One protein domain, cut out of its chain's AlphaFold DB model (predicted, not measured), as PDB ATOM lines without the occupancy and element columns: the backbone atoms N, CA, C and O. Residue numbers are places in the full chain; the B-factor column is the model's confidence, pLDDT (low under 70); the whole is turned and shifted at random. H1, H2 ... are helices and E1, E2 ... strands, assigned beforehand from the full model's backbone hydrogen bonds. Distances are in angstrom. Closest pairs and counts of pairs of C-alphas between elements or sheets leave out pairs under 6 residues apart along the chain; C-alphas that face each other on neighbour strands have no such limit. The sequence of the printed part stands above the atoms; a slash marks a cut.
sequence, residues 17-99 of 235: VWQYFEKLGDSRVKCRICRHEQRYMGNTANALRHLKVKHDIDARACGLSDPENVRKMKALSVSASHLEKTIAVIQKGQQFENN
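AT A GLANCE: This is residues 17 to 99 of the 235 residues of the protein "BED-type domain-containing protein" of Musca domestica (UniProt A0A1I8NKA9). The domain has two lobes: a small sheet, E1 E2 E3, with H1 over one of its faces, and a loose group of three helices in which H2 and H3 meet at a corner and the long H4 folds back from H3. The far end of H4 and the tail after it, residues 92 to 99, stick out. The printed part has 83 residues with three named strands followed by four named helices, in the order E1 E2 E3 H1 H2 H3 H4; the sheet's order is E1 - E2 - E3, all antiparallel, and the class is mostly helix. The whole is compact, with a radius of gyration of the C-alphas of 13.4 A, yet elongated, spanning 40 by 25 by 22 A.

IN THESE COORDINATES: Start at C-alpha 21, at (39.748, -13.634, 73.573), where E1 begins; it covers residues 21 to 23 and measures 6.6 A from first to last C-alpha. Next come E2, residues 28 to 31, 10.3 A, and E3, residues 37 to 39, 7.1 A. Find C-alpha 45 at (28.585, -13.067, 79.045); from there H1 runs to residue 55 over 14.9 A. H2, residues 61 to 65, measures 7.5 A, and H3, residues 67 to 76, 14.6 A. H4, residues 80 to 97, is the longest at 26.7 A and ends at C-alpha 97, (23.223, 9.732, 69.111).

HOW THE PARTS SIT: Begin with the sheet, a meander, each strand the antiparallel neighbour of the one before. In the hairpin of E1 and E2, look for N 22 and O 30, 2.8 A apart; in the hairpin of E2 and E3, N 29 and O 38 are 2.9 A apart, both pairs within hydrogen-bond range. H1 is on the sheet at a height of 10.3 A, over E2, and runs along the strands, at 24 degrees to E2 on the local plane. Its closest C-alphas to E1 are those of Ala 47 and Phe 21, 7.7 A apart. H1 is apart from H2, H3 and H4. H2 and H3 only just touch, with 3 pairs of C-alphas within 8 A, and only at the corner; their closest C-alphas, Leu 64 and Val 70, are 5.9 A apart. H3 and H4 are close but not clearly touching, with the closest C-alphas, Lys 74 and Ala 80, 6.1 A apart; they run opposite ways at a shallow tilt of 32 degrees, only just short of steep. H2 and H4 are also close but not clearly touching, at Leu 64 and Ile 87, whose C-alphas are 7.9 A apart. In H1 and H3 every O i to N i+4 pair is within hydrogen-bond range; H4 has 12 of 14, and H2 has 0 of 1 but 2 of 2 O i to N i+3 pairs.

THE WHOLE: The C-alphas farthest apart, those of Glu 37 and Asn 99, are 41.8 A apart. The printed part has no cut, and no link between named elements is long. Look at the B-factor column for residues 78 to 83, 85 to 86 and 91 to 99, which are under 70; the mean pLDDT of H4 is 61, against 78.9 for the printed part.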
ATOM      1  N   VAL A  17      35.247  -7.373  73.792       87.62
ATOM      2  CA  VAL A  17      35.547  -8.690  74.360       87.62
ATOM      3  C   VAL A  17      36.460  -9.518  73.454       87.62
ATOM      4  O   VAL A  17      37.399 -10.142  73.942       87.62
ATOM      5  N   TRP A  18      36.240  -9.503  72.137       89.31
ATOM      6  CA  TRP A  18      37.012 -10.322  71.196       89.31
ATOM      7  C   TRP A  18      38.465  -9.870  71.024       89.31
ATOM      8  O   TRP A  18      39.251 -10.591  70.422       89.31
ATOM      9  N   GLN A  19      38.853  -8.718  71.573       85.81
ATOM     10  CA  GLN A  19      40.252  -8.288  71.582       85.81
ATOM     11  C   GLN A  19      41.080  -9.036  72.636       85.81
ATOM     12  O   GLN A  19      42.283  -9.220  72.462       85.81
ATOM     13  N   TYR A  20      40.430  -9.518  73.701       88.00
ATOM     14  CA  TYR A  20      41.071 -10.251  74.799       88.00
ATOM     15  C   TYR A  20      40.866 -11.762  74.712       88.00
ATOM     16  O   TYR A  20      41.477 -12.510  75.475       88.00
ATOM     17  N   PHE A  21      40.029 -12.221  73.782       90.19
ATOM     18  CA  PHE A  21      39.748 -13.634  73.573       90.19
ATOM     19  C   PHE A  21      40.170 -14.093  72.187       90.19
ATOM     20  O   PHE A  21      40.028 -13.398  71.188       90.19
ATOM     21  N   GLU A  22      40.685 -15.307  72.132       90.94
ATOM     22  CA  GLU A  22      40.954 -16.051  70.916       90.94
ATOM     23  C   GLU A  22      39.912 -17.162  70.780       90.94
ATOM     24  O   GLU A  22      39.605 -17.859  71.749       90.94
ATOM     25  N   LYS A  23      39.323 -17.312  69.592       89.94
ATOM     26  CA  LYS A  23      38.413 -18.422  69.302       89.94
ATOM     27  C   LYS A  23      39.253 -19.630  68.904       89.94
ATOM     28  O   LYS A  23      39.953 -19.561  67.903       89.94
ATOM     29  N   LEU A  24      39.178 -20.706  69.685       87.75
ATOM     30  CA  LEU A  24      39.848 -21.975  69.370       87.75
ATOM     31  C   LEU A  24      38.959 -22.903  68.524       87.75
ATOM     32  O   LEU A  24      39.439 -23.891  67.983       87.75
ATOM     33  N   GLY A  25      37.665 -22.598  68.432       84.44
ATOM     34  CA  GLY A  25      36.662 -23.315  67.648       84.44
ATOM     35  C   GLY A  25      35.268 -22.748  67.923       84.44
ATOM     36  O   GLY A  25      35.140 -21.688  68.545       84.44
ATOM     37  N   ASP A  26      34.222 -23.469  67.524       81.06
ATOM     38  CA  ASP A  26      32.836 -22.992  67.657       81.06
ATOM     39  C   ASP A  26      32.324 -22.992  69.102       81.06
ATOM     40  O   ASP A  26      31.456 -22.198  69.462       81.06
ATOM     41  N   SER A  27      32.896 -23.842  69.958       86.62
ATOM     42  CA  SER A  27      32.431 -24.064  71.330       86.62
ATOM     43  C   SER A  27      33.433 -23.657  72.412       86.62
ATOM     44  O   SER A  27      33.129 -23.771  73.603       86.62
ATOM     45  N   ARG A  28      34.636 -23.188  72.046       91.50
ATOM     46  CA  ARG A  28      35.716 -22.886  73.002       91.50
ATOM     47  C   ARG A  28      36.447 -21.593  72.662       91.50
ATOM     48  O   ARG A  28      36.786 -21.323  71.510       91.50
ATOM     49  N   VAL A  29      36.737 -20.815  73.700       93.31
ATOM     50  CA  VAL A  29      37.505 -19.570  73.611       93.31
ATOM     51  C   VAL A  29      38.602 -19.544  74.668       93.31
ATOM     52  O   VAL A  29      38.424 -20.064  75.770       93.31
ATOM     53  N   LYS A  30      39.726 -18.913  74.338       93.62
ATOM     54  CA  LYS A  30      40.908 -18.788  75.190       93.62
ATOM     55  C   LYS A  30      41.178 -17.330  75.524       93.62
ATOM     56  O   LYS A  30      41.180 -16.478  74.639       93.62
ATOM     57  N   CYS A  31      41.395 -17.030  76.798       94.06
ATOM     58  CA  CYS A  31      41.803 -15.697  77.230       94.06
ATOM     59  C   CYS A  31      43.260 -15.436  76.826       94.06
ATOM     60  O   CYS A  31      44.138 -16.240  77.126       94.06
ATOM     61  N   ARG A  32      43.548 -14.297  76.195       89.88
ATOM     62  CA  ARG A  32      44.914 -13.917  75.793       89.88
ATOM     63  C   ARG A  32      45.784 -13.470  76.973       89.88
ATOM     64  O   ARG A  32      47.002 -13.533  76.869       89.88
ATOM     65  N   ILE A  33      45.167 -13.066  78.089       89.06
ATOM     66  CA  ILE A  33      45.864 -12.559  79.281       89.06
ATOM     67  C   ILE A  33      46.311 -13.721  80.183       89.06
ATOM     68  O   ILE A  33      47.497 -13.874  80.449       89.06
ATOM     69  N   CYS A  34      45.381 -14.581  80.621       91.19
ATOM     70  CA  CYS A  34      45.691 -15.708  81.519       91.19
ATOM     71  C   CYS A  34      45.733 -17.086  80.844       91.19
ATOM     72  O   CYS A  34      45.929 -18.085  81.530       91.19
ATOM     73  N   ARG A  35      45.512 -17.179  79.523       90.88
ATOM     74  CA  ARG A  35      45.468 -18.444  78.756       90.88
ATOM     75  C   ARG A  35      44.392 -19.439  79.202       90.88
ATOM     76  O   ARG A  35      44.389 -20.568  78.724       90.88
ATOM     77  N   HIS A  36      43.461 -19.019  80.058       91.56
ATOM     78  CA  HIS A  36      42.345 -19.845  80.500       91.56
ATOM     79  C   HIS A  36      41.373 -20.127  79.351       91.56
ATOM     80  O   HIS A  36      40.991 -19.218  78.609       91.56
ATOM     81  N   GLU A  37      40.954 -21.383  79.231       93.50
ATOM     82  CA  GLU A  37      40.014 -21.846  78.217       93.50
ATOM     83  C   GLU A  37      38.628 -22.020  78.828       93.50
ATOM     84  O   GLU A  37      38.466 -22.670  79.858       93.50
ATOM     85  N   GLN A  38      37.613 -21.473  78.168       91.25
ATOM     86  CA  GLN A  38      36.226 -21.571  78.610       91.25
ATOM     87  C   GLN A  38      35.296 -21.911  77.448       91.25
ATOM     88  O   GLN A  38      35.600 -21.661  76.278       91.25
ATOM     89  N   ARG A  39      34.141 -22.490  77.784       89.69
ATOM     90  CA  ARG A  39      33.105 -22.828  76.807       89.69
ATOM     91  C   ARG A  39      32.402 -21.568  76.290       89.69
ATOM     92  O   ARG A  39      32.052 -20.679  77.067       89.69
ATOM     93  N   TYR A  40      32.169 -21.526  74.983       88.69
ATOM     94  CA  TYR A  40      31.409 -20.495  74.288       88.69
ATOM     95  C   TYR A  40      30.085 -21.082  73.800       88.69
ATOM     96  O   TYR A  40      30.067 -22.070  73.078       88.69
ATOM     97  N   MET A  41      28.982 -20.472  74.234       84.50
ATOM     98  CA  MET A  41      27.608 -20.902  73.944       84.50
ATOM     99  C   MET A  41      26.870 -19.785  73.198       84.50
ATOM    100  O   MET A  41      25.840 -19.297  73.649       84.50
ATOM    101  N   GLY A  42      27.491 -19.231  72.152       82.25
ATOM    102  CA  GLY A  42      26.942 -18.109  71.373       82.25
ATOM    103  C   GLY A  42      26.929 -16.743  72.084       82.25
ATOM    104  O   GLY A  42      26.916 -15.708  71.421       82.25
ATOM    105  N   ASN A  43      27.027 -16.696  73.417       85.25
ATOM    106  CA  ASN A  43      27.024 -15.468  74.219       85.25
ATOM    107  C   ASN A  43      28.424 -15.102  74.759       85.25
ATOM    108  O   ASN A  43      29.215 -15.957  75.151       85.25
ATOM    109  N   THR A  44      28.713 -13.800  74.833       87.69
ATOM    110  CA  THR A  44      29.939 -13.221  75.411       87.69
ATOM    111  C   THR A  44      29.874 -12.974  76.928       87.69
ATOM    112  O   THR A  44      30.858 -12.523  77.511       87.69
ATOM    113  N   ALA A  45      28.767 -13.297  77.607       87.62
ATOM    114  CA  ALA A  45      28.585 -13.067  79.045       87.62
ATOM    115  C   ALA A  45      29.647 -13.751  79.925       87.62
ATOM    116  O   ALA A  45      30.160 -13.132  80.858       87.62
ATOM    117  N   ASN A  46      30.025 -14.996  79.612       90.38
ATOM    118  CA  ASN A  46      31.065 -15.719  80.357       90.38
ATOM    119  C   ASN A  46      32.444 -15.074  80.166       90.38
ATOM    120  O   ASN A  46      33.170 -14.862  81.133       90.38
ATOM    121  N   ALA A  47      32.745 -14.654  78.936       90.38
ATOM    122  CA  ALA A  47      33.958 -13.917  78.601       90.38
ATOM    123  C   ALA A  47      34.046 -12.561  79.320       90.38
ATOM    124  O   ALA A  47      35.085 -12.238  79.890       90.38
ATOM    125  N   LEU A  48      32.944 -11.811  79.385       91.25
ATOM    126  CA  LEU A  48      32.859 -10.562  80.146       91.25
ATOM    127  C   LEU A  48      33.049 -10.779  81.650       91.25
ATOM    128  O   LEU A  48      33.810 -10.054  82.284       91.25
ATOM    129  N   ARG A  49      32.383 -11.789  82.227       91.69
ATOM    130  CA  ARG A  49      32.529 -12.122  83.651       91.69
ATOM    131  C   ARG A  49      33.970 -12.503  83.980       91.69
ATOM    132  O   ARG A  49      34.497 -12.056  84.993       91.69
ATOM    133  N   HIS A  50      34.605 -13.291  83.118       92.56
ATOM    134  CA  HIS A  50      36.004 -13.669  83.268       92.56
ATOM    135  C   HIS A  50      36.923 -12.440  83.311       92.56
ATOM    136  O   HIS A  50      37.723 -12.327  84.236       92.56
ATOM    137  N   LEU A  51      36.775 -11.501  82.366       91.12
ATOM    138  CA  LEU A  51      37.569 -10.264  82.339       91.12
ATOM    139  C   LEU A  51      37.379  -9.432  83.608       91.12
ATOM    140  O   LEU A  51      38.360  -8.987  84.193       91.12
ATOM    141  N   LYS A  52      36.139  -9.299  84.083       90.25
ATOM    142  CA  LYS A  52      35.849  -8.534  85.297       90.25
ATOM    143  C   LYS A  52      36.449  -9.175  86.552       90.25
ATOM    144  O   LYS A  52      37.058  -8.489  87.354       90.25
ATOM    145  N   VAL A  53      36.302 -10.489  86.726       91.69
ATOM    146  CA  VAL A  53      36.711 -11.174  87.969       91.69
ATOM    147  C   VAL A  53      38.210 -11.472  88.012       91.69
ATOM    148  O   VAL A  53      38.817 -11.396  89.075       91.69
ATOM    149  N   LYS A  54      38.814 -11.861  86.885       90.62
ATOM    150  CA  LYS A  54      40.227 -12.279  86.841       90.62
ATOM    151  C   LYS A  54      41.180 -11.158  86.457       90.62
ATOM    152  O   LYS A  54      42.361 -11.256  86.776       90.62
ATOM    153  N   HIS A  55      40.687 -10.138  85.762       88.06
ATOM    154  CA  HIS A  55      41.524  -9.079  85.206       88.06
ATOM    155  C   HIS A  55      41.071  -7.671  85.594       88.06
ATOM    156  O   HIS A  55      41.766  -6.729  85.235       88.06
ATOM    157  N   ASP A  56      39.957  -7.523  86.323       87.19
ATOM    158  CA  ASP A  56      39.380  -6.221  86.682       87.19
ATOM    159  C   ASP A  56      39.177  -5.306  85.457       87.19
ATOM    160  O   ASP A  56      39.417  -4.102  85.488       87.19
ATOM    161  N   ILE A  57      38.775  -5.916  84.334       87.19
ATOM    162  CA  ILE A  57      38.494  -5.218  83.075       87.19
ATOM    163  C   ILE A  57      36.999  -5.277  82.793       87.19
ATOM    164  O   ILE A  57      36.423  -6.362  82.638       87.19
ATOM    165  N   ASP A  58      36.387  -4.112  82.603       86.12
ATOM    166  CA  ASP A  58      35.047  -4.004  82.039       86.12
ATOM    167  C   ASP A  58      35.109  -3.629  80.551       86.12
ATOM    168  O   ASP A  58      35.279  -2.471  80.175       86.12
ATOM    169  N   ALA A  59      34.955  -4.632  79.682       83.88
ATOM    170  CA  ALA A  59      34.937  -4.457  78.228       83.88
ATOM    171  C   ALA A  59      33.543  -4.079  77.668       83.88
ATOM    172  O   ALA A  59      33.287  -4.245  76.471       83.88
ATOM    173  N   ARG A  60      32.609  -3.622  78.515       84.25
ATOM    174  CA  ARG A  60      31.306  -3.074  78.095       84.25
ATOM    175  C   ARG A  60      31.425  -1.594  77.730       84.25
ATOM    176  O   ARG A  60      32.376  -0.920  78.109       84.25
ATOM    177  N   ALA A  61      30.406  -1.063  77.054       75.88
ATOM    178  CA  ALA A  61      30.333   0.364  76.732       75.88
ATOM    179  C   ALA A  61      30.417   1.260  77.986       75.88
ATOM    180  O   ALA A  61      31.079   2.289  77.937       75.88
ATOM    181  N   CYS A  62      29.829   0.841  79.115       74.12
ATOM    182  CA  CYS A  62      29.915   1.573  80.384       74.12
ATOM    183  C   CYS A  62      31.332   1.592  80.976       74.12
ATOM    184  O   CYS A  62      31.716   2.575  81.599       74.12
ATOM    185  N   GLY A  63      32.125   0.539  80.751       73.25
ATOM    186  CA  GLY A  63      33.511   0.475  81.213       73.25
ATOM    187  C   GLY A  63      34.431   1.468  80.497       73.25
ATOM    188  O   GLY A  63      35.459   1.853  81.042       73.25
ATOM    189  N   LEU A  64      34.069   1.936  79.297       73.88
ATOM    190  CA  LEU A  64      34.834   2.964  78.578       73.88
ATOM    191  C   LEU A  64      34.727   4.356  79.212       73.88
ATOM    192  O   LEU A  64      35.544   5.217  78.894       73.88
ATOM    193  N   SER A  65      33.727   4.583  80.066       76.38
ATOM    194  CA  SER A  65      33.542   5.854  80.770       76.38
ATOM    195  C   SER A  65      34.533   6.033  81.921       76.38
ATOM    196  O   SER A  65      34.788   7.162  82.328       76.38
ATOM    197  N   ASP A  66      35.097   4.938  82.435       80.88
ATOM    198  CA  ASP A  66      36.085   4.971  83.507       80.88
ATOM    199  C   ASP A  66      37.511   5.102  82.926       80.88
ATOM    200  O   ASP A  66      37.993   4.188  82.239       80.88
ATOM    201  N   PRO A  67      38.220   6.219  83.190       81.25
ATOM    202  CA  PRO A  67      39.568   6.436  82.678       81.25
ATOM    203  C   PRO A  67      40.584   5.408  83.194       81.25
ATOM    204  O   PRO A  67      41.562   5.124  82.496       81.25
ATOM    205  N   GLU A  68      40.379   4.828  84.378       83.69
ATOM    206  CA  GLU A  68      41.280   3.819  84.934       83.69
ATOM    207  C   GLU A  68      41.108   2.472  84.226       83.69
ATOM    208  O   GLU A  68      42.093   1.863  83.796       83.69
ATOM    209  N   ASN A  69      39.863   2.052  83.990       84.56
ATOM    210  CA  ASN A  69      39.565   0.855  83.203       84.56
ATOM    211  C   ASN A  69      40.095   0.980  81.763       84.56
ATOM    212  O   ASN A  69      40.663   0.029  81.226       84.56
ATOM    213  N   VAL A  70      40.009   2.164  81.143       83.50
ATOM    214  CA  VAL A  70      40.599   2.406  79.811       83.50
ATOM    215  C   VAL A  70      42.123   2.247  79.823       83.50
ATOM    216  O   VAL A  70      42.681   1.663  78.890       83.50
ATOM    217  N   ARG A  71      42.817   2.712  80.870       84.44
ATOM    218  CA  ARG A  71      44.269   2.499  81.017       84.44
ATOM    219  C   ARG A  71      44.609   1.016  81.176       84.44
ATOM    220  O   ARG A  71      45.496   0.533  80.474       84.44
ATOM    221  N   LYS A  72      43.878   0.290  82.030       83.50
ATOM    222  CA  LYS A  72      44.044  -1.164  82.230       83.50
ATOM    223  C   LYS A  72      43.825  -1.937  80.926       83.50
ATOM    224  O   LYS A  72      44.652  -2.768  80.552       83.50
ATOM    225  N   MET A  73      42.772  -1.594  80.180       82.94
ATOM    226  CA  MET A  73      42.488  -2.153  78.856       82.94
ATOM    227  C   MET A  73      43.651  -1.950  77.877       82.94
ATOM    228  O   MET A  73      44.068  -2.894  77.207       82.94
ATOM    229  N   LYS A  74      44.229  -0.743  77.825       80.62
ATOM    230  CA  LYS A  74      45.386  -0.460  76.962       80.62
ATOM    231  C   LYS A  74      46.620  -1.273  77.353       80.62
ATOM    232  O   LYS A  74      47.234  -1.871  76.473       80.62
ATOM    233  N   ALA A  75      46.941  -1.334  78.646       79.50
ATOM    234  CA  ALA A  75      48.130  -2.017  79.158       79.50
ATOM    235  C   ALA A  75      48.124  -3.535  78.904       79.50
ATOM    236  O   ALA A  75      49.177  -4.130  78.702       79.50
ATOM    237  N   LEU A  76      46.941  -4.157  78.901       74.62
ATOM    238  CA  LEU A  76      46.784  -5.608  78.756       74.62
ATOM    239  C   LEU A  76      46.444  -6.044  77.322       74.62
ATOM    240  O   LEU A  76      46.388  -7.241  77.029       74.62
ATOM    241  N   SER A  77      46.223  -5.093  76.410       70.88
ATOM    242  CA  SER A  77      45.988  -5.397  75.000       70.88
ATOM    243  C   SER A  77      47.305  -5.724  74.283       70.88
ATOM    244  O   SER A  77      48.212  -4.903  74.195       70.88
ATOM    245  N   VAL A  78      47.391  -6.924  73.703       61.97
ATOM    246  CA  VAL A  78      48.557  -7.401  72.925       61.97
ATOM    247  C   VAL A  78      48.744  -6.604  71.613       61.97
ATOM    248  O   VAL A  78      49.739  -6.750  70.910       61.97
ATOM    249  N   SER A  79      47.795  -5.734  71.249       57.88
ATOM    250  CA  SER A  79      47.839  -4.916  70.030       57.88
ATOM    251  C   SER A  79      47.178  -3.551  70.257       57.88
ATOM    252  O   SER A  79      46.036  -3.317  69.850       57.88
ATOM    253  N   ALA A  80      47.913  -2.637  70.899       57.75
ATOM    254  CA  ALA A  80      47.446  -1.295  71.268       57.75
ATOM    255  C   ALA A  80      46.836  -0.500  70.089       57.75
ATOM    256  O   ALA A  80      45.831   0.191  70.254       57.75
ATOM    257  N   SER A  81      47.364  -0.663  68.870       59.72
ATOM    258  CA  SER A  81      46.935   0.094  67.682       59.72
ATOM    259  C   SER A  81      45.528  -0.248  67.169       59.72
ATOM    260  O   SER A  81      44.895   0.578  66.506       59.72
ATOM    261  N   HIS A  82      45.015  -1.454  67.447       55.94
ATOM    262  CA  HIS A  82      43.663  -1.859  67.044       55.94
ATOM    263  C   HIS A  82      42.616  -1.402  68.071       55.94
ATOM    264  O   HIS A  82      41.563  -0.895  67.681       55.94
ATOM    265  N   LEU A  83      42.938  -1.496  69.368       64.44
ATOM    266  CA  LEU A  83      42.080  -1.047  70.469       64.44
ATOM    267  C   LEU A  83      41.790   0.459  70.375       64.44
ATOM    268  O   LEU A  83      40.635   0.862  70.477       64.44
ATOM    269  N   GLU A  84      42.797   1.289  70.094       71.19
ATOM    270  CA  GLU A  84      42.614   2.743  69.960       71.19
ATOM    271  C   GLU A  84      41.648   3.118  68.831       71.19
ATOM    272  O   GLU A  84      40.783   3.977  69.006       71.19
ATOM    273  N   LYS A  85      41.724   2.410  67.697       69.31
ATOM    274  CA  LYS A  85      40.800   2.597  66.572       69.31
ATOM    275  C   LYS A  85      39.370   2.205  66.954       69.31
ATOM    276  O   LYS A  85      38.434   2.901  66.568       69.31
ATOM    277  N   THR A  86      39.178   1.126  67.721       68.94
ATOM    278  CA  THR A  86      37.839   0.700  68.165       68.94
ATOM    279  C   THR A  86      37.257   1.640  69.221       68.94
ATOM    280  O   THR A  86      36.098   2.028  69.098       68.94
ATOM    281  N   ILE A  87      38.057   2.064  70.208       75.56
ATOM    282  CA  ILE A  87      37.651   3.048  71.225       75.56
ATOM    283  C   ILE A  87      37.229   4.356  70.545       75.56
ATOM    284  O   ILE A  87      36.140   4.857  70.818       75.56
ATOM    285  N   ALA A  88      38.025   4.859  69.596       74.25
ATOM    286  CA  ALA A  88      37.710   6.083  68.863       74.25
ATOM    287  C   ALA A  88      36.411   5.968  68.045       74.25
ATOM    288  O   ALA A  88      35.643   6.923  67.973       74.25
ATOM    289  N   VAL A  89      36.130   4.808  67.439       75.06
ATOM    290  CA  VAL A  89      34.870   4.567  66.709       75.06
ATOM    291  C   VAL A  89      33.668   4.517  67.658       75.06
ATOM    292  O   VAL A  89      32.611   5.048  67.319       75.06
ATOM    293  N   ILE A  90      33.810   3.920  68.846       70.81
ATOM    294  CA  ILE A  90      32.729   3.837  69.841       70.81
ATOM    295  C   ILE A  90      32.440   5.217  70.449       70.81
ATOM    296  O   ILE A  90      31.280   5.619  70.507       70.81
ATOM    297  N   GLN A  91      33.478   5.980  70.805       69.62
ATOM    298  CA  GLN A  91      33.346   7.353  71.306       69.62
ATOM    299  C   GLN A  91      32.737   8.298  70.255       69.62
ATOM    300  O   GLN A  91      31.856   9.095  70.571       69.62
ATOM    301  N   LYS A  92      33.123   8.171  68.976       62.91
ATOM    302  CA  LYS A  92      32.495   8.920  67.868       62.91
ATOM    303  C   LYS A  92      31.036   8.511  67.628       62.91
ATOM    304  O   LYS A  92      30.227   9.351  67.250       62.91
ATOM    305  N   GLY A  93      30.683   7.248  67.876       53.78
ATOM    306  CA  GLY A  93      29.302   6.762  67.808       53.78
ATOM    307  C   GLY A  93      28.382   7.394  68.858       53.78
ATOM    308  O   GLY A  93      27.231   7.686  68.550       53.78
ATOM    309  N   GLN A  94      28.898   7.686  70.055       49.47
ATOM    310  CA  GLN A  94      28.152   8.381  71.114       49.47
ATOM    311  C   GLN A  94      27.868   9.856  70.765       49.47
ATOM    312  O   GLN A  94      26.845  10.400  71.168       49.47
ATOM    313  N   GLN A  95      28.708  10.497  69.943       45.03
ATOM    314  CA  GLN A  95      28.445  11.854  69.441       45.03
ATOM    315  C   GLN A  95      27.361  11.899  68.347       45.03
ATOM    316  O   GLN A  95      26.762  12.949  68.133       45.03
ATOM    317  N   PHE A  96      27.080  10.783  67.662       32.88
ATOM    318  CA  PHE A  96      26.021  10.719  66.646       32.88
ATOM    319  C   PHE A  96      24.625  10.526  67.255       32.88
ATOM    320  O   PHE A  96      23.671  11.110  66.747       32.88
ATOM    321  N   GLU A  97      24.499   9.806  68.376       36.00
ATOM    322  CA  GLU A  97      23.223   9.732  69.111       36.00
ATOM    323  C   GLU A  97      22.910  11.043  69.849       36.00
ATOM    324  O   GLU A  97      21.763  11.479  69.853       36.00
ATOM    325  N   ASN A  98      23.932  11.767  70.321       35.59
ATOM    326  CA  ASN A  98      23.753  13.103  70.903       35.59
ATOM    327  C   ASN A  98      23.387  14.191  69.869       35.59
ATOM    328  O   ASN A  98      22.890  15.251  70.247       35.59
ATOM    329  N   ASN A  99      23.598  13.946  68.569       39.25
ATOM    330  CA  ASN A  99      23.259  14.884  67.491       39.25
ATOM    331  C   ASN A  99      21.927  14.568  66.785       39.25
ATOM    332  O   ASN A  99      21.398  15.437  66.092       39.25
TER     333      ASN A  99